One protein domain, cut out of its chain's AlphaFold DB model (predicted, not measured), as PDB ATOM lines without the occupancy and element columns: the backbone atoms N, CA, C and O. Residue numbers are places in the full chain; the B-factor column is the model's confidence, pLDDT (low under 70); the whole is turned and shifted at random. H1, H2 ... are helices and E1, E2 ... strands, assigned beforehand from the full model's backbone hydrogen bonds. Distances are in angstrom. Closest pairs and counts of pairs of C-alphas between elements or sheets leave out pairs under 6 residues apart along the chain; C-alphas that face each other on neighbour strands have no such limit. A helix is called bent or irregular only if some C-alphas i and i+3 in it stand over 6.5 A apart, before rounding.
ATOM      1  N   THR A   2     118.847 149.634 147.063       66.00
ATOM      2  CA  THR A   2     118.552 150.939 146.454       66.00
ATOM      3  C   THR A   2     117.058 151.221 146.565       66.00
ATOM      4  O   THR A   2     116.244 150.367 146.204       66.00
ATOM      5  N   LYS A   3     116.679 152.380 147.113       79.50
ATOM      6  CA  LYS A   3     115.262 152.745 147.218       79.50
ATOM      7  C   LYS A   3     114.750 153.151 145.837       79.50
ATOM      8  O   LYS A   3     115.396 153.916 145.126       79.50
ATOM      9  N   GLN A   4     113.573 152.656 145.463       80.50
ATOM     10  CA  GLN A   4     112.898 153.088 144.243       80.50
ATOM     11  C   GLN A   4     112.186 154.424 144.492       80.50
ATOM     12  O   GLN A   4     111.388 154.535 145.425       80.50
ATOM     13  N   LEU A   5     112.458 155.423 143.649       85.62
ATOM     14  CA  LEU A   5     111.787 156.721 143.694       85.62
ATOM     15  C   LEU A   5     110.300 156.560 143.336       85.62
ATOM     16  O   LEU A   5     109.964 156.012 142.284       85.62
ATOM     17  N   LYS A   6     109.405 157.068 144.188       87.00
ATOM     18  CA  LYS A   6     107.968 157.162 143.900       87.00
ATOM     19  C   LYS A   6     107.627 158.604 143.544       87.00
ATOM     20  O   LYS A   6     108.021 159.521 144.249       87.00
ATOM     21  N   LEU A   7     106.891 158.818 142.459       86.81
ATOM     22  CA  LEU A   7     106.419 160.153 142.100       86.81
ATOM     23  C   LEU A   7     105.146 160.445 142.895       86.81
ATOM     24  O   LEU A   7     104.057 160.116 142.454       86.81
ATOM     25  N   ASN A   8     105.287 161.012 144.087       89.44
ATOM     26  CA  ASN A   8     104.175 161.397 144.954       89.44
ATOM     27  C   ASN A   8     104.476 162.720 145.665       89.44
ATOM     28  O   ASN A   8     105.584 163.252 145.561       89.44
ATOM     29  N   PHE A   9     103.483 163.243 146.383       90.75
ATOM     30  CA  PHE A   9     103.608 164.508 147.099       90.75
ATOM     31  C   PHE A   9     104.793 164.512 148.067       90.75
ATOM     32  O   PHE A   9     105.583 165.450 148.044       90.75
ATOM     33  N   GLU A  10     104.978 163.443 148.842       91.81
ATOM     34  CA  GLU A  10     106.031 163.342 149.856       91.81
ATOM     35  C   GLU A  10     107.429 163.457 149.238       91.81
ATOM     36  O   GLU A  10     108.307 164.121 149.784       91.81
ATOM     37  N   THR A  11     107.628 162.852 148.065       91.62
ATOM     38  CA  THR A  11     108.913 162.900 147.360       91.62
ATOM     39  C   THR A  11     109.180 164.283 146.776       91.62
ATOM     40  O   THR A  11     110.298 164.785 146.882       91.62
ATOM     41  N   VAL A  12     108.166 164.931 146.186       92.81
ATOM     42  CA  VAL A  12     108.311 166.305 145.673       92.81
ATOM     43  C   VAL A  12     108.571 167.277 146.816       92.81
ATOM     44  O   VAL A  12     109.466 168.113 146.706       92.81
ATOM     45  N   GLN A  13     107.826 167.148 147.915       93.06
ATOM     46  CA  GLN A  13     107.995 167.975 149.100       93.06
ATOM     47  C   GLN A  13     109.403 167.815 149.678       93.06
ATOM     48  O   GLN A  13     110.103 168.814 149.827       93.06
ATOM     49  N   GLY A  14     109.841 166.580 149.941       93.00
ATOM     50  CA  GLY A  14     111.166 166.312 150.500       93.00
ATOM     51  C   GLY A  14     112.291 166.844 149.615       93.00
ATOM     52  O   GLY A  14     113.242 167.438 150.113       93.00
ATOM     53  N   LEU A  15     112.154 166.714 148.292       95.31
ATOM     54  CA  LEU A  15     113.123 167.269 147.353       95.31
ATOM     55  C   LEU A  15     113.133 168.804 147.352       95.31
ATOM     56  O   LEU A  15     114.203 169.406 147.332       95.31
ATOM     57  N   CYS A  16     111.965 169.449 147.385       95.12
ATOM     58  CA  CYS A  16     111.882 170.908 147.442       95.12
ATOM     59  C   CYS A  16     112.503 171.454 148.731       95.12
ATOM     60  O   CYS A  16     113.289 172.398 148.683       95.12
ATOM     61  N   GLU A  17     112.180 170.843 149.872       94.06
ATOM     62  CA  GLU A  17     112.758 171.210 151.166       94.06
ATOM     63  C   GLU A  17     114.278 171.041 151.152       94.06
ATOM     64  O   GLU A  17     114.995 171.967 151.525       94.06
ATOM     65  N   PHE A  18     114.774 169.912 150.640       95.88
ATOM     66  CA  PHE A  18     116.206 169.657 150.531       95.88
ATOM     67  C   PHE A  18     116.923 170.705 149.677       95.88
ATOM     68  O   PHE A  18     117.935 171.258 150.102       95.88
ATOM     69  N   ILE A  19     116.392 171.011 148.488       96.31
ATOM     70  CA  ILE A  19     116.981 172.007 147.585       96.31
ATOM     71  C   ILE A  19     117.073 173.367 148.278       96.31
ATOM     72  O   ILE A  19     118.134 173.985 148.255       96.31
ATOM     73  N   LEU A  20     115.977 173.827 148.892       94.44
ATOM     74  CA  LEU A  20     115.929 175.137 149.542       94.44
ATOM     75  C   LEU A  20     116.872 175.208 150.749       94.44
ATOM     76  O   LEU A  20     117.538 176.224 150.925       94.44
ATOM     77  N   LEU A  21     116.954 174.141 151.551       93.81
ATOM     78  CA  LEU A  21     117.876 174.054 152.686       93.81
ATOM     79  C   LEU A  21     119.340 174.029 152.236       93.81
ATOM     80  O   LEU A  21     120.169 174.706 152.839       93.81
ATOM     81  N   SER A  22     119.647 173.311 151.152       94.00
ATOM     82  CA  SER A  22     121.013 173.187 150.625       94.00
ATOM     83  C   SER A  22     121.603 174.538 150.223       94.00
ATOM     84  O   SER A  22     122.793 174.768 150.398       94.00
ATOM     85  N   VAL A  23     120.774 175.447 149.703       93.50
ATOM     86  CA  VAL A  23     121.206 176.770 149.218       93.50
ATOM     87  C   VAL A  23     120.854 177.914 150.171       93.50
ATOM     88  O   VAL A  23     120.907 179.080 149.780       93.50
ATOM     89  N   ALA A  24     120.448 177.600 151.407       90.00
ATOM     90  CA  ALA A  24     119.963 178.599 152.358       90.00
ATOM     91  C   ALA A  24     121.062 179.548 152.853       90.00
ATOM     92  O   ALA A  24     120.785 180.724 153.083       90.00
ATOM     93  N   ASN A  25     122.285 179.034 153.005       84.56
ATOM     94  CA  ASN A  25     123.427 179.807 153.494       84.56
ATOM     95  C   ASN A  25     124.282 180.344 152.345       84.56
ATOM     96  O   ASN A  25     124.645 181.514 152.358       84.56
ATOM     97  N   ASP A  26     124.546 179.508 151.337       87.81
ATOM     98  CA  ASP A  26     125.424 179.837 150.218       87.81
ATOM     99  C   ASP A  26     124.868 179.300 148.890       87.81
ATOM    100  O   ASP A  26     124.281 178.212 148.856       87.81
ATOM    101  N   PRO A  27     125.078 180.007 147.765       92.50
ATOM    102  CA  PRO A  27     124.736 179.491 146.448       92.50
ATOM    103  C   PRO A  27     125.533 178.228 146.091       92.50
ATOM    104  O   PRO A  27     126.769 178.222 146.095       92.50
ATOM    105  N   LEU A  28     124.833 177.163 145.694       91.75
ATOM    106  CA  LEU A  28     125.441 175.890 145.284       91.75
ATOM    107  C   LEU A  28     125.136 175.563 143.827       91.75
ATOM    108  O   LEU A  28     124.126 175.985 143.267       91.75
ATOM    109  N   SER A  29     126.004 174.773 143.193       93.62
ATOM    110  CA  SER A  29     125.701 174.237 141.863       93.62
ATOM    111  C   SER A  29     124.551 173.238 141.956       93.62
ATOM    112  O   SER A  29     124.541 172.375 142.835       93.62
ATOM    113  N   TRP A  30     123.628 173.284 140.991       92.56
ATOM    114  CA  TRP A  30     122.535 172.311 140.899       92.56
ATOM    115  C   TRP A  30     123.043 170.858 140.840       92.56
ATOM    116  O   TRP A  30     122.354 169.949 141.294       92.56
ATOM    117  N   LYS A  31     124.264 170.631 140.323       93.50
ATOM    118  CA  LYS A  31     124.914 169.311 140.303       93.50
ATOM    119  C   LYS A  31     125.266 168.805 141.696       93.50
ATOM    120  O   LYS A  31     125.055 167.629 141.967       93.50
ATOM    121  N   THR A  32     125.808 169.682 142.540       94.50
ATOM    122  CA  THR A  32     126.176 169.360 143.923       94.50
ATOM    123  C   THR A  32     124.922 168.992 144.703       94.50
ATOM    124  O   THR A  32     124.829 167.884 145.207       94.50
ATOM    125  N   VAL A  33     123.887 169.836 144.630       95.31
ATOM    126  CA  VAL A  33     122.600 169.575 145.294       95.31
ATOM    127  C   VAL A  33     121.958 168.265 144.817       95.31
ATOM    128  O   VAL A  33     121.409 167.516 145.618       95.31
ATOM    129  N   ALA A  34     122.044 167.938 143.521       95.06
ATOM    130  CA  ALA A  34     121.546 166.661 143.007       95.06
ATOM    131  C   ALA A  34     122.335 165.454 143.540       95.06
ATOM    132  O   ALA A  34     121.734 164.424 143.852       95.06
ATOM    133  N   ALA A  35     123.666 165.562 143.612       94.12
ATOM    134  CA  ALA A  35     124.536 164.503 144.116       94.12
ATOM    135  C   ALA A  35     124.300 164.251 145.611       94.12
ATOM    136  O   ALA A  35     124.098 163.100 146.000       94.12
ATOM    137  N   ASP A  36     124.228 165.318 146.407       94.94
ATOM    138  CA  ASP A  36     124.001 165.249 147.852       94.94
ATOM    139  C   ASP A  36     122.620 164.648 148.154       94.94
ATOM    140  O   ASP A  36     122.504 163.713 148.947       94.94
ATOM    141  N   PHE A  37     121.576 165.069 147.426       94.56
ATOM    142  CA  PHE A  37     120.234 164.500 147.580       94.56
ATOM    143  C   PHE A  37     120.201 162.993 147.306       94.56
ATOM    144  O   PHE A  37     119.577 162.236 148.051       94.56
ATOM    145  N   LEU A  38     120.842 162.531 146.227       93.19
ATOM    146  CA  LEU A  38     120.918 161.103 145.901       93.19
ATOM    147  C   LEU A  38     121.689 160.318 146.969       93.19
ATOM    148  O   LEU A  38     121.260 159.225 147.346       93.19
ATOM    149  N   GLN A  39     122.787 160.884 147.476       92.31
ATOM    150  CA  GLN A  39     123.589 160.279 148.537       92.31
ATOM    151  C   GLN A  39     122.792 160.136 149.842       92.31
ATOM    152  O   GLN A  39     122.798 159.060 150.437       92.31
ATOM    153  N   GLU A  40     122.078 161.179 150.267       91.75
ATOM    154  CA  GLU A  40     121.309 161.174 151.518       91.75
ATOM    155  C   GLU A  40     120.020 160.346 151.430       91.75
ATOM    156  O   GLU A  40     119.647 159.646 152.374       91.75
ATOM    157  N   SER A  41     119.336 160.374 150.286       87.56
ATOM    158  CA  SER A  41     118.086 159.630 150.098       87.56
ATOM    159  C   SER A  41     118.296 158.127 149.861       87.56
ATOM    160  O   SER A  41     117.393 157.323 150.135       87.56
ATOM    161  N   GLY A  42     119.467 157.731 149.346       87.88
ATOM    162  CA  GLY A  42     119.746 156.369 148.881       87.88
ATOM    163  C   GLY A  42     118.965 155.984 147.616       87.88
ATOM    164  O   GLY A  42     118.719 154.792 147.382       87.88
ATOM    165  N   PHE A  43     118.523 156.977 146.835       88.75
ATOM    166  CA  PHE A  43     117.870 156.773 145.542       88.75
ATOM    167  C   PHE A  43     118.887 156.547 144.418       88.75
ATOM    168  O   PHE A  43     120.034 156.985 144.473       88.75
ATOM    169  N   GLU A  44     118.445 155.868 143.360       88.38
ATOM    170  CA  GLU A  44     119.229 155.736 142.133       88.38
ATOM    171  C   GLU A  44     119.127 157.001 141.275       88.38
ATOM    172  O   GLU A  44     118.077 157.645 141.210       88.38
ATOM    173  N   ASN A  45     120.194 157.321 140.542       88.81
ATOM    174  CA  ASN A  45     120.163 158.339 139.495       88.81
ATOM    175  C   ASN A  45     119.408 157.816 138.255       88.81
ATOM    176  O   ASN A  45     120.011 157.525 137.218       88.81
ATOM    177  N   CYS A  46     118.091 157.658 138.382       88.69
ATOM    178  CA  CYS A  46     117.194 157.218 137.318       88.69
ATOM    179  C   CYS A  46     116.582 158.400 136.548       88.69
ATOM    180  O   CYS A  46     116.697 159.566 136.938       88.69
ATOM    181  N   ASP A  47     115.902 158.099 135.444       86.56
ATOM    182  CA  ASP A  47     115.267 159.119 134.609       86.56
ATOM    183  C   ASP A  47     114.125 159.837 135.336       86.56
ATOM    184  O   ASP A  47     113.967 161.047 135.171       86.56
ATOM    185  N   GLU A  48     113.380 159.143 136.206       88.50
ATOM    186  CA  GLU A  48     112.365 159.771 137.052       88.50
ATOM    187  C   GLU A  48     112.965 160.805 138.006       88.50
ATOM    188  O   GLU A  48     112.399 161.889 138.155       88.50
ATOM    189  N   PHE A  49     114.121 160.508 138.611       93.06
ATOM    190  CA  PHE A  49     114.821 161.467 139.462       93.06
ATOM    191  C   PHE A  49     115.288 162.673 138.652       93.06
ATOM    192  O   PHE A  49     114.988 163.807 139.020       93.06
ATOM    193  N   ARG A  50     115.972 162.451 137.521       92.00
ATOM    194  CA  ARG A  50     116.478 163.542 136.669       92.00
ATOM    195  C   ARG A  50     115.355 164.456 136.200       92.00
ATOM    196  O   ARG A  50     115.508 165.679 136.237       92.00
ATOM    197  N   TRP A  51     114.234 163.873 135.780       91.81
ATOM    198  CA  TRP A  51     113.041 164.614 135.388       91.81
ATOM    199  C   TRP A  51     112.482 165.427 136.556       91.81
ATOM    200  O   TRP A  51     112.258 166.629 136.407       91.81
ATOM    201  N   LEU A  52     112.294 164.788 137.715       92.50
ATOM    202  CA  LEU A  52     111.703 165.429 138.882       92.50
ATOM    203  C   LEU A  52     112.584 166.575 139.390       92.50
ATOM    204  O   LEU A  52     112.101 167.694 139.540       92.50
ATOM    205  N   PHE A  53     113.879 166.317 139.568       95.19
ATOM    206  CA  PHE A  53     114.872 167.294 140.009       95.19
ATOM    207  C   PHE A  53     114.932 168.503 139.079       95.19
ATOM    208  O   PHE A  53     114.772 169.641 139.520       95.19
ATOM    209  N   SER A  54     115.081 168.263 137.772       93.69
ATOM    210  CA  SER A  54     115.158 169.345 136.785       93.69
ATOM    211  C   SER A  54     113.884 170.189 136.772       93.69
ATOM    212  O   SER A  54     113.947 171.414 136.665       93.69
ATOM    213  N   ARG A  55     112.716 169.546 136.912       94.31
ATOM    214  CA  ARG A  55     111.422 170.231 136.953       94.31
ATOM    215  C   ARG A  55     111.255 171.058 138.226       94.31
ATOM    216  O   ARG A  55     110.779 172.186 138.121       94.31
ATOM    217  N   CYS A  56     111.664 170.541 139.386       95.25
ATOM    218  CA  CYS A  56     111.660 171.296 140.641       95.25
ATOM    219  C   CYS A  56     112.504 172.564 140.511       95.25
ATOM    220  O   CYS A  56     111.973 173.651 140.710       95.25
ATOM    221  N   ILE A  57     113.763 172.449 140.074       95.00
ATOM    222  CA  ILE A  57     114.646 173.612 139.887       95.00
ATOM    223  C   ILE A  57     114.047 174.626 138.913       95.00
ATOM    224  O   ILE A  57     113.994 175.818 139.216       95.00
ATOM    225  N   PHE A  58     113.553 174.169 137.761       94.19
ATOM    226  CA  PHE A  58     112.957 175.054 136.763       94.19
ATOM    227  C   PHE A  58     111.766 175.842 137.325       94.19
ATOM    228  O   PHE A  58     111.714 177.063 137.176       94.19
ATOM    229  N   GLN A  59     110.832 175.164 137.996       96.31
ATOM    230  CA  GLN A  59     109.636 175.814 138.536       96.31
ATOM    231  C   GLN A  59     109.950 176.689 139.752       96.31
ATOM    232  O   GLN A  59     109.370 177.759 139.894       96.31
ATOM    233  N   MET A  60     110.910 176.295 140.589       95.88
ATOM    234  CA  MET A  60     111.384 177.124 141.700       95.88
ATOM    235  C   MET A  60     112.040 178.419 141.211       95.88
ATOM    236  O   MET A  60     111.863 179.459 141.837       95.88
ATOM    237  N   ILE A  61     112.761 178.395 140.088       94.12
ATOM    238  CA  ILE A  61     113.286 179.620 139.467       94.12
ATOM    239  C   ILE A  61     112.141 180.461 138.886       94.12
ATOM    240  O   ILE A  61     112.094 181.667 139.112       94.12
ATOM    241  N   ALA A  62     111.188 179.837 138.185       93.25
ATOM    242  CA  ALA A  62     110.040 180.536 137.599       93.25
ATOM    243  C   ALA A  62     109.138 181.199 138.656       93.25
ATOM    244  O   ALA A  62     108.636 182.300 138.446       93.25
ATOM    245  N   GLU A  63     108.968 180.564 139.818       92.69
ATOM    246  CA  GLU A  63     108.240 181.133 140.952       92.69
ATOM    247  C   GLU A  63     109.086 182.083 141.812       92.69
ATOM    248  O   GLU A  63     108.588 182.586 142.823       92.69
ATOM    249  N   ASN A  64     110.328 182.369 141.404       94.38
ATOM    250  CA  ASN A  64     111.271 183.235 142.103       94.38
ATOM    251  C   ASN A  64     111.576 182.755 143.531       94.38
ATOM    252  O   ASN A  64     111.625 183.559 144.449       94.38
ATOM    253  N   TRP A  65     111.707 181.445 143.752       95.25
ATOM    254  CA  TRP A  65     112.216 180.875 145.007       95.25
ATOM    255  C   TRP A  65     113.741 180.765 144.957       95.25
ATOM    256  O   TRP A  65     114.417 181.049 145.947       95.25
ATOM    257  N   LEU A  66     114.276 180.439 143.780       94.81
ATOM    258  CA  LEU A  66     115.703 180.349 143.487       94.81
ATOM    259  C   LEU A  66     116.100 181.374 142.422       94.81
ATOM    260  O   LEU A  66     115.323 181.655 141.510       94.81
ATOM    261  N   ALA A  67     117.330 181.872 142.496       91.75
ATOM    262  CA  ALA A  67     117.935 182.708 141.465       91.75
ATOM    263  C   ALA A  67     119.223 182.070 140.947       91.75
ATOM    264  O   ALA A  67     119.964 181.441 141.703       91.75
ATOM    265  N   LYS A  68     119.496 182.241 139.652       92.12
ATOM    266  CA  LYS A  68     120.778 181.853 139.055       92.12
ATOM    267  C   LYS A  68     121.788 182.971 139.283       92.12
ATOM    268  O   LYS A  68     121.468 184.123 139.006       92.12
ATOM    269  N   GLU A  69     123.003 182.639 139.709       82.62
ATOM    270  CA  GLU A  69     124.085 183.634 139.780       82.62
ATOM    271  C   GLU A  69     124.540 184.094 138.391       82.62
ATOM    272  O   GLU A  69     124.949 185.236 138.203       82.62
ATOM    273  N   ASN A  70     124.488 183.199 137.403       80.00
ATOM    274  CA  ASN A  70     124.924 183.463 136.039       80.00
ATOM    275  C   ASN A  70     124.163 182.588 135.026       80.00
ATOM    276  O   ASN A  70     123.359 181.726 135.384       80.00
ATOM    277  N   ASN A  71     124.429 182.816 133.740       79.06
ATOM    278  CA  ASN A  71     123.838 182.057 132.632       79.06
ATOM    279  C   ASN A  71     124.696 180.851 132.194       79.06
ATOM    280  O   ASN A  71     124.520 180.346 131.084       79.06
ATOM    281  N   ASP A  72     125.628 180.393 133.035       79.12
ATOM    282  CA  ASP A  72     126.470 179.227 132.751       79.12
ATOM    283  C   ASP A  72     125.632 177.932 132.806       79.12
ATOM    284  O   ASP A  72     124.768 177.810 133.671       79.12
ATOM    285  N   PRO A  73     125.855 176.924 131.944       75.00
ATOM    286  CA  PRO A  73     125.236 175.599 132.082       75.00
ATOM    287  C   PRO A  73     125.389 174.943 133.472       75.00
ATOM    288  O   PRO A  73     124.542 174.146 133.886       75.00
ATOM    289  N   PHE A  74     126.448 175.279 134.208       79.88
ATOM    290  CA  PHE A  74     126.760 174.808 135.558       79.88
ATOM    291  C   PHE A  74     126.537 175.878 136.630       79.88
ATOM    292  O   PHE A  74     127.173 175.828 137.686       79.88
ATOM    293  N   TYR A  75     125.623 176.818 136.366       86.56
ATOM    294  CA  TYR A  75     125.275 177.908 137.269       86.56
ATOM    295  C   TYR A  75     125.057 177.447 138.713       86.56
ATOM    296  O   TYR A  75     124.506 176.372 138.991       86.56
ATOM    297  N   LYS A  76     125.468 178.316 139.635       91.00
ATOM    298  CA  LYS A  76     125.066 178.229 141.032       91.00
ATOM    299  C   LYS A  76     123.690 178.851 141.204       91.00
ATOM    300  O   LYS A  76     123.330 179.816 140.525       91.00
ATOM    301  N   MET A  77     122.923 178.259 142.099       94.44
ATOM    302  CA  MET A  77     121.586 178.682 142.475       94.44
ATOM    303  C   MET A  77     121.629 179.141 143.925       94.44
ATOM    304  O   MET A  77     122.106 178.411 144.789       94.44
ATOM    305  N   GLY A  78     121.145 180.356 144.159       91.56
ATOM    306  CA  GLY A  78     121.012 180.950 145.482       91.56
ATOM    307  C   GLY A  78     119.550 181.093 145.884       91.56
ATOM    308  O   GLY A  78     118.652 181.154 145.033       91.56
ATOM    309  N   LEU A  79     119.317 181.160 147.191       92.88
ATOM    310  CA  LEU A  79     117.996 181.405 147.747       92.88
ATOM    311  C   LEU A  79     117.593 182.876 147.567       92.88
ATOM    312  O   LEU A  79     118.362 183.795 147.836       92.88
ATOM    313  N   THR A  80     116.360 183.110 147.131       93.94
ATOM    314  CA  THR A  80     115.775 184.459 147.077       93.94
ATOM    315  C   THR A  80     115.030 184.785 148.374       93.94
ATOM    316  O   THR A  80     114.717 183.900 149.173       93.94
ATOM    317  N   PHE A  81     114.615 186.044 148.544       86.12
ATOM    318  CA  PHE A  81     113.744 186.439 149.657       86.12
ATOM    319  C   PHE A  81     112.434 185.625 149.724       86.12
ATOM    320  O   PHE A  81     111.990 185.222 150.805       86.12
ATOM    321  N   LYS A  82     111.815 185.340 148.568       89.88
ATOM    322  CA  LYS A  82     110.588 184.533 148.510       89.88
ATOM    323  C   LYS A  82     110.881 183.063 148.831       89.88
ATOM    324  O   LYS A  82     110.128 182.468 149.595       89.88
ATOM    325  N   GLY A  83     111.999 182.513 148.354       90.44
ATOM    326  CA  GLY A  83     112.444 181.159 148.712       90.44
ATOM    327  C   GLY A  83     112.668 180.979 150.218       90.44
ATOM    328  O   GLY A  83     112.211 179.996 150.800       90.44
ATOM    329  N   ALA A  84     113.273 181.968 150.881       87.25
ATOM    330  CA  ALA A  84     113.435 181.969 152.338       87.25
ATOM    331  C   ALA A  84     112.096 182.016 153.090       87.25
ATOM    332  O   ALA A  84     111.950 181.432 154.163       87.25
ATOM    333  N   THR A  85     111.093 182.687 152.525       87.88
ATOM    334  CA  THR A  85     109.735 182.713 153.085       87.88
ATOM    335  C   THR A  85     109.027 181.367 152.919       87.88
ATOM    336  O   THR A  85     108.381 180.909 153.857       87.88
ATOM    337  N   VAL A  86     109.219 180.682 151.790       89.69
ATOM    338  CA  VAL A  86     108.668 179.337 151.546       89.69
ATOM    339  C   VAL A  86     109.217 178.308 152.539       89.69
ATOM    340  O   VAL A  86     108.451 177.501 153.057       89.69
ATOM    341  N   LEU A  87     110.511 178.370 152.885       83.50
ATOM    342  CA  LEU A  87     111.103 177.499 153.918       83.50
ATOM    343  C   LEU A  87     110.396 177.609 155.279       83.50
ATOM    344  O   LEU A  87     110.314 176.625 156.012       83.50
ATOM    345  N   ARG A  88     109.871 178.795 155.611       80.56
ATOM    346  CA  ARG A  88     109.123 179.049 156.853       80.56
ATOM    347  C   ARG A  88     107.649 178.645 156.759       80.56
ATOM    348  O   ARG A  88     107.040 178.359 157.785       80.56
ATOM    349  N   HIS A  89     107.087 178.600 155.551       83.50
ATOM    350  CA  HIS A  89     105.669 178.335 155.297       83.50
ATOM    351  C   HIS A  89     105.497 177.169 154.319       83.50
ATOM    352  O   HIS A  89     105.240 177.354 153.128       83.50
ATOM    353  N   LYS A  90     105.615 175.944 154.846       76.88
ATOM    354  CA  LYS A  90     105.590 174.698 154.061       76.88
ATOM    355  C   LYS A  90     104.303 174.474 153.255       76.88
ATOM    356  O   LYS A  90     104.331 173.727 152.279       76.88
ATOM    357  N   ASP A  91     103.204 175.144 153.598       86.81
ATOM    358  CA  ASP A  91     101.950 175.098 152.831       86.81
ATOM    359  C   ASP A  91     102.131 175.564 151.378       86.81
ATOM    360  O   ASP A  91     101.470 175.057 150.469       86.81
ATOM    361  N   GLU A  92     103.095 176.454 151.128       89.94
ATOM    362  CA  GLU A  92     103.407 176.920 149.779       89.94
ATOM    363  C   GLU A  92     104.008 175.800 148.907       89.94
ATOM    364  O   GLU A  92     103.770 175.759 147.700       89.94
ATOM    365  N   ILE A  93     104.696 174.819 149.506       90.50
ATOM    366  CA  ILE A  93     105.206 173.631 148.796       90.50
ATOM    367  C   ILE A  93     104.053 172.717 148.365       90.50
ATOM    368  O   ILE A  93     104.089 172.139 147.275       90.50
ATOM    369  N   ARG A  94     102.991 172.617 149.175       91.50
ATOM    370  CA  ARG A  94     101.771 171.898 148.785       91.50
ATOM    371  C   ARG A  94     101.063 172.592 147.627       91.50
ATOM    372  O   ARG A  94     100.768 171.940 146.629       91.50
ATOM    373  N   ALA A  95     100.880 173.907 147.708       91.69
ATOM    374  CA  ALA A  95     100.277 174.666 146.617       91.69
ATOM    375  C   ALA A  95     101.105 174.560 145.317       91.69
ATOM    376  O   ALA A  95     100.555 174.380 144.230       91.69
ATOM    377  N   PHE A  96     102.435 174.590 145.425       93.25
ATOM    378  CA  PHE A  96     103.365 174.353 144.320       93.25
ATOM    379  C   PHE A  96     103.218 172.952 143.708       93.25
ATOM    380  O   PHE A  96     103.170 172.812 142.481       93.25
ATOM    381  N   TYR A  97     103.094 171.911 144.537       93.50
ATOM    382  CA  TYR A  97     102.844 170.550 144.064       93.50
ATOM    383  C   TYR A  97     101.545 170.454 143.260       93.50
ATOM    384  O   TYR A  97     101.543 169.903 142.153       93.50
ATOM    385  N   ASP A  98     100.455 171.020 143.778       91.25
ATOM    386  CA  ASP A  98      99.148 170.972 143.124       91.25
ATOM    387  C   ASP A  98      99.166 171.684 141.765       91.25
ATOM    388  O   ASP A  98      98.644 171.152 140.778       91.25
ATOM    389  N   ARG A  99      99.844 172.839 141.681       93.19
ATOM    390  CA  ARG A  99     100.006 173.606 140.435       93.19
ATOM    391  C   ARG A  99     100.842 172.869 139.387       93.19
ATOM    392  O   ARG A  99     100.469 172.847 138.213       93.19
ATOM    393  N   HIS A 100     101.971 172.276 139.784       93.50
ATOM    394  CA  HIS A 100     103.019 171.877 138.830       93.50
ATOM    395  C   HIS A 100     103.216 170.373 138.647       93.50
ATOM    396  O   HIS A 100     103.806 169.962 137.637       93.50
ATOM    397  N   PHE A 101     102.748 169.554 139.594       92.81
ATOM    398  CA  PHE A 101     103.073 168.127 139.671       92.81
ATOM    399  C   PHE A 101     101.841 167.225 139.746       92.81
ATOM    400  O   PHE A 101     101.794 166.246 139.000       92.81
ATOM    401  N   ALA A 102     100.828 167.553 140.557       89.50
ATOM    402  CA  ALA A 102      99.698 166.663 140.845       89.50
ATOM    403  C   ALA A 102      99.026 166.097 139.580       89.50
ATOM    404  O   ALA A 102      98.848 164.884 139.440       89.50
ATOM    405  N   SER A 103      98.713 166.959 138.605       88.94
ATOM    406  CA  SER A 103      98.074 166.541 137.347       88.94
ATOM    407  C   SER A 103      98.969 165.636 136.493       88.94
ATOM    408  O   SER A 103      98.492 164.695 135.858       88.94
ATOM    409  N   ILE A 104     100.273 165.914 136.457       84.62
ATOM    410  CA  ILE A 104     101.227 165.218 135.587       84.62
ATOM    411  C   ILE A 104     101.600 163.862 136.172       84.62
ATOM    412  O   ILE A 104     101.629 162.869 135.446       84.62
ATOM    413  N   ILE A 105     101.824 163.806 137.484       86.94
ATOM    414  CA  ILE A 105     102.080 162.563 138.206       86.94
ATOM    415  C   ILE A 105     100.883 161.622 138.046       86.94
ATOM    416  O   ILE A 105     101.059 160.504 137.564       86.94
ATOM    417  N   LYS A 106      99.659 162.110 138.290       86.88
ATOM    418  CA  LYS A 106      98.431 161.321 138.116       86.88
ATOM    419  C   LYS A 106      98.290 160.753 136.699       86.88
ATOM    420  O   LYS A 106      97.979 159.576 136.534       86.88
ATOM    421  N   LYS A 107      98.555 161.558 135.662       84.38
ATOM    422  CA  LYS A 107      98.518 161.090 134.260       84.38
ATOM    423  C   LYS A 107      99.597 160.057 133.962       84.38
ATOM    424  O   LYS A 107      99.353 159.124 133.208       84.38
ATOM    425  N   THR A 108     100.779 160.215 134.549       81.69
ATOM    426  CA  THR A 108     101.891 159.277 134.367       81.69
ATOM    427  C   THR A 108     101.562 157.922 134.988       81.69
ATOM    428  O   THR A 108     101.804 156.889 134.368       81.69
ATOM    429  N   GLU A 109     100.956 157.909 136.176       80.75
ATOM    430  CA  GLU A 109     100.481 156.681 136.820       80.75
ATOM    431  C   GLU A 109      99.366 156.006 136.014       80.75
ATOM    432  O   GLU A 109      99.430 154.799 135.774       80.75
ATOM    433  N   GLN A 110      98.396 156.779 135.515       82.75
ATOM    434  CA  GLN A 110      97.331 156.270 134.643       82.75
ATOM    435  C   GLN A 110      97.897 155.656 133.355       82.75
ATOM    436  O   GLN A 110      97.558 154.525 133.013       82.75
ATOM    437  N   ALA A 111      98.836 156.335 132.692       76.50
ATOM    438  CA  ALA A 111      99.484 155.824 131.486       76.50
ATOM    439  C   ALA A 111     100.295 154.542 131.751       76.50
ATOM    440  O   ALA A 111     100.270 153.617 130.936       76.50
ATOM    441  N   LYS A 112     100.989 154.448 132.898       79.06
ATOM    442  CA  LYS A 112     101.705 153.226 133.309       79.06
ATOM    443  C   LYS A 112     100.726 152.062 133.530       79.06
ATOM    444  O   LYS A 112     100.977 150.965 133.027       79.06
ATOM    445  N   ALA A 113      99.592 152.306 134.190       80.56
ATOM    446  CA  ALA A 113      98.547 151.301 134.396       80.56
ATOM    447  C   ALA A 113      97.907 150.835 133.072       80.56
ATOM    448  O   ALA A 113      97.745 149.636 132.841       80.56
ATOM    449  N   GLU A 114      97.608 151.759 132.156       82.75
ATOM    450  CA  GLU A 114      97.050 151.446 130.833       82.75
ATOM    451  C   GLU A 114      98.031 150.664 129.950       82.75
ATOM    452  O   GLU A 114      97.647 149.697 129.280       82.75
ATOM    453  N   ALA A 115      99.315 151.035 129.964       78.12
ATOM    454  CA  ALA A 115     100.363 150.324 129.239       78.12
ATOM    455  C   ALA A 115     100.526 148.885 129.752       78.12
ATOM    456  O   ALA A 115     100.637 147.950 128.949       78.12
ATOM    457  N   GLN A 116     100.474 148.691 131.073       81.50
ATOM    458  CA  GLN A 116     100.505 147.367 131.688       81.50
ATOM    459  C   GLN A 116      99.279 146.533 131.286       81.50
ATOM    460  O   GLN A 116      99.436 145.411 130.799       81.50
ATOM    461  N   ALA A 117      98.073 147.106 131.357       87.31
ATOM    462  CA  ALA A 117      96.843 146.431 130.941       87.31
ATOM    463  C   ALA A 117      96.865 146.032 129.451       87.31
ATOM    464  O   ALA A 117      96.442 144.933 129.071       87.31
ATOM    465  N   LYS A 118      97.408 146.893 128.578       87.62
ATOM    466  CA  LYS A 118      97.570 146.602 127.145       87.62
ATOM    467  C   LYS A 118      98.557 145.461 126.904       87.62
ATOM    468  O   LYS A 118      98.280 144.592 126.072       87.62
ATOM    469  N   ARG A 119      99.676 145.437 127.635       84.50
ATOM    470  CA  ARG A 119     100.688 144.375 127.551       84.50
ATOM    471  C   ARG A 119     100.112 143.026 127.978       84.50
ATOM    472  O   ARG A 119     100.271 142.047 127.254       84.50
ATOM    473  N   GLU A 120      99.360 142.983 129.075       87.88
ATOM    474  CA  GLU A 120      98.664 141.768 129.521       87.88
ATOM    475  C   GLU A 120      97.635 141.274 128.493       87.88
ATOM    476  O   GLU A 120      97.543 140.076 128.217       87.88
ATOM    477  N   LYS A 121      96.883 142.190 127.869       90.38
ATOM    478  CA  LYS A 121      95.923 141.843 126.811       90.38
ATOM    479  C   LYS A 121      96.617 141.273 125.570       90.38
ATOM    480  O   LYS A 121      96.111 140.314 124.986       90.38
ATOM    481  N   GLN A 122      97.762 141.834 125.177       86.69
ATOM    482  CA  GLN A 122      98.569 141.324 124.065       86.69
ATOM    483  C   GLN A 122      99.127 139.933 124.363       86.69
ATOM    484  O   GLN A 122      98.970 139.051 123.524       86.69
ATOM    485  N   LEU A 123      99.671 139.705 125.564       88.62
ATOM    486  CA  LEU A 123     100.145 138.387 126.003       88.62
ATOM    487  C   LEU A 123      99.037 137.328 125.922       88.62
ATOM    488  O   LEU A 123      99.191 136.315 125.233       88.62
ATOM    489  N   LYS A 124      97.860 137.617 126.491       91.06
ATOM    490  CA  LYS A 124      96.691 136.720 126.422       91.06
ATOM    491  C   LYS A 124      96.232 136.461 124.981       91.06
ATOM    492  O   LYS A 124      95.777 135.363 124.658       91.06
ATOM    493  N   ALA A 125      96.325 137.454 124.093       88.94
ATOM    494  CA  ALA A 125      95.982 137.290 122.679       88.94
ATOM    495  C   ALA A 125      97.007 136.420 121.933       88.94
ATOM    496  O   ALA A 125      96.612 135.553 121.150       88.94
ATOM    497  N   THR A 126      98.302 136.605 122.204       88.62
ATOM    498  CA  THR A 126      99.374 135.789 121.618       88.62
ATOM    499  C   THR A 126      99.304 134.333 122.068       88.62
ATOM    500  O   THR A 126      99.428 133.439 121.233       88.62
ATOM    501  N   GLU A 127      98.994 134.066 123.339       87.88
ATOM    502  CA  GLU A 127      98.795 132.703 123.848       87.88
ATOM    503  C   GLU A 127      97.601 132.010 123.180       87.88
ATOM    504  O   GLU A 127      97.711 130.877 122.703       87.88
ATOM    505  N   LYS A 128      96.467 132.714 123.042       89.56
ATOM    506  CA  LYS A 128      95.293 132.199 122.314       89.56
ATOM    507  C   LYS A 128      95.605 131.916 120.842       89.56
ATOM    508  O   LYS A 128      95.132 130.917 120.293       89.56
ATOM    509  N   ALA A 129      96.391 132.776 120.193       85.75
ATOM    510  CA  ALA A 129      96.828 132.572 118.815       85.75
ATOM    511  C   ALA A 129      97.743 131.344 118.687       85.75
ATOM    512  O   ALA A 129      97.549 130.551 117.761       85.75
ATOM    513  N   ARG A 130      98.662 131.136 119.643       86.69
ATOM    514  CA  ARG A 130      99.545 129.962 119.696       86.69
ATOM    515  C   ARG A 130      98.745 128.666 119.817       86.69
ATOM    516  O   ARG A 130      98.879 127.795 118.962       86.69
ATOM    517  N   HIS A 131      97.802 128.596 120.756       85.00
ATOM    518  CA  HIS A 131      96.918 127.434 120.898       85.00
ATOM    519  C   HIS A 131      96.061 127.164 119.649       85.00
ATOM    520  O   HIS A 131      95.819 126.013 119.277       85.00
ATOM    521  N   LYS A 132      95.594 128.213 118.958       87.50
ATOM    522  CA  LYS A 132      94.847 128.061 117.698       87.50
ATOM    523  C   LYS A 132      95.738 127.546 116.564       87.50
ATOM    524  O   LYS A 132      95.261 126.764 115.739       87.50
ATOM    525  N   ALA A 133      96.996 127.980 116.509       81.19
ATOM    526  CA  ALA A 133      97.980 127.511 115.537       81.19
ATOM    527  C   ALA A 133      98.356 126.041 115.782       81.19
ATOM    528  O   ALA A 133      98.315 125.255 114.839       81.19
ATOM    529  N   GLU A 134      98.592 125.649 117.036       83.19
ATOM    530  CA  GLU A 134      98.849 124.258 117.443       83.19
ATOM    531  C   GLU A 134      97.689 123.334 117.025       83.19
ATOM    532  O   GLU A 134      97.896 122.353 116.310       83.19
ATOM    533  N   ARG A 135      96.435 123.715 117.324       82.44
ATOM    534  CA  ARG A 135      95.237 122.963 116.892       82.44
ATOM    535  C   ARG A 135      95.098 122.857 115.369       82.44
ATOM    536  O   ARG A 135      94.581 121.862 114.859       82.44
ATOM    537  N   LYS A 136      95.504 123.887 114.614       82.25
ATOM    538  CA  LYS A 136      95.490 123.859 113.139       82.25
ATOM    539  C   LYS A 136      96.585 122.950 112.580       82.25
ATOM    540  O   LYS A 136      96.302 122.202 111.646       82.25
ATOM    541  N   ALA A 137      97.787 122.992 113.149       77.25
ATOM    542  CA  ALA A 137      98.899 122.129 112.761       77.25
ATOM    543  C   ALA A 137      98.563 120.648 113.000       77.25
ATOM    544  O   ALA A 137      98.802 119.808 112.134       77.25
ATOM    545  N   GLU A 138      97.895 120.335 114.110       76.94
ATOM    546  CA  GLU A 138      97.443 118.977 114.424       76.94
ATOM    547  C   GLU A 138      96.392 118.462 113.419       76.94
ATOM    548  O   GLU A 138      96.482 117.334 112.924       76.94
ATOM    549  N   LYS A 139      95.439 119.319 113.018       78.06
ATOM    550  CA  LYS A 139      94.463 119.007 111.955       78.06
ATOM    551  C   LYS A 139      95.125 118.831 110.583       78.06
ATOM    552  O   LYS A 139      94.754 117.920 109.845       78.06
TER     553      LYS A 139
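Overview. This is residues 2 to 139 of the 356 residues of an uncharacterized protein of Roseisalinus antarcticus (UniProt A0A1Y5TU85). A compact head of short, crossed helices has one long helical arm sticking out of it. Inside the head H1 is in the middle, with H2, H3, H4 and the first arm of H5, H5a, packed round it, and a small two-strand hairpin, E1 and E2, lies near one end of H1; residues 110 to 139 of H5 stick out free. The printed part has 138 residues, with named elements in the order H1, H2, H3, E1, E2, H4, H5, and is mostly helix; the sheet, E1 - E2, is antiparallel. The whole is only just extended, close to loose, with a radius of gyration of the C-alphas of 21.8 A and spans of 79 by 27 by 27 A.

Arrangement. H1, residues 9 to 22, is the hub and touches four helices. H2, residues 30 to 41, touches it with residues 33 to 37 alone, at a steep tilt of 57 degrees, opposite ways; the closest C-alphas, of Ile 19 and Val 33, are 6.5 A apart. H3, residues 47 to 62, touches H1 with residues 52 to 56 alone, at a steep tilt of 61 degrees, the same way; the closest C-alphas, of Cys 16 and Cys 56, are 6.8 A apart. E1, residues 66 to 68, and E2, residues 76 to 79, form an antiparallel hairpin, with N 67 and O 78 2.9 A apart, within hydrogen-bond range. H4, residues 81 to 88, touches residues 17 to 21 of H1 alone; the closest C-alphas, of Leu 20 and Leu 87, are 6.9 A apart. H5, residues 91 to 139, was assigned as one helix by its hydrogen bonds but is bent: C-alphas 100 and 103 are 7.4 A apart, and its arms H5a, residues 91 to 100, and H5b, residues 103 to 139, stand at a steep tilt of 45 degrees. H5a touches H1, the closest C-alphas, of Gln 13 and Ile 93, being 6.3 A apart; H5b touches no helix. Each O i to N i+4 pair is within hydrogen-bond range in H1, H2, H3, H5a and H5b, and 3 of 4 are in H4.

Along the chain. H1 begins at C-alpha 9 (103.608, 164.508, 147.099) and is 19.8 A long. H2 measures 16.3 A, H3 22.2 A, E1 6.9 A, E2 10.3 A, H4 11.3 A and H5a 14.4 A. H5b runs 54.0 A, from C-alpha 103 (98.074, 166.541, 137.347) to C-alpha 139 (94.463, 119.007, 111.955).

Size, cuts and confidence. The two C-alphas farthest apart, of Phe 81 and Lys 139, are 79.6 A apart. The body without residues 110 to 139 spans 35 by 27 by 23 A. The printed part has no cut, and no link is long. The mean pLDDT of the printed part is 88.7; residue 2 alone is under 70.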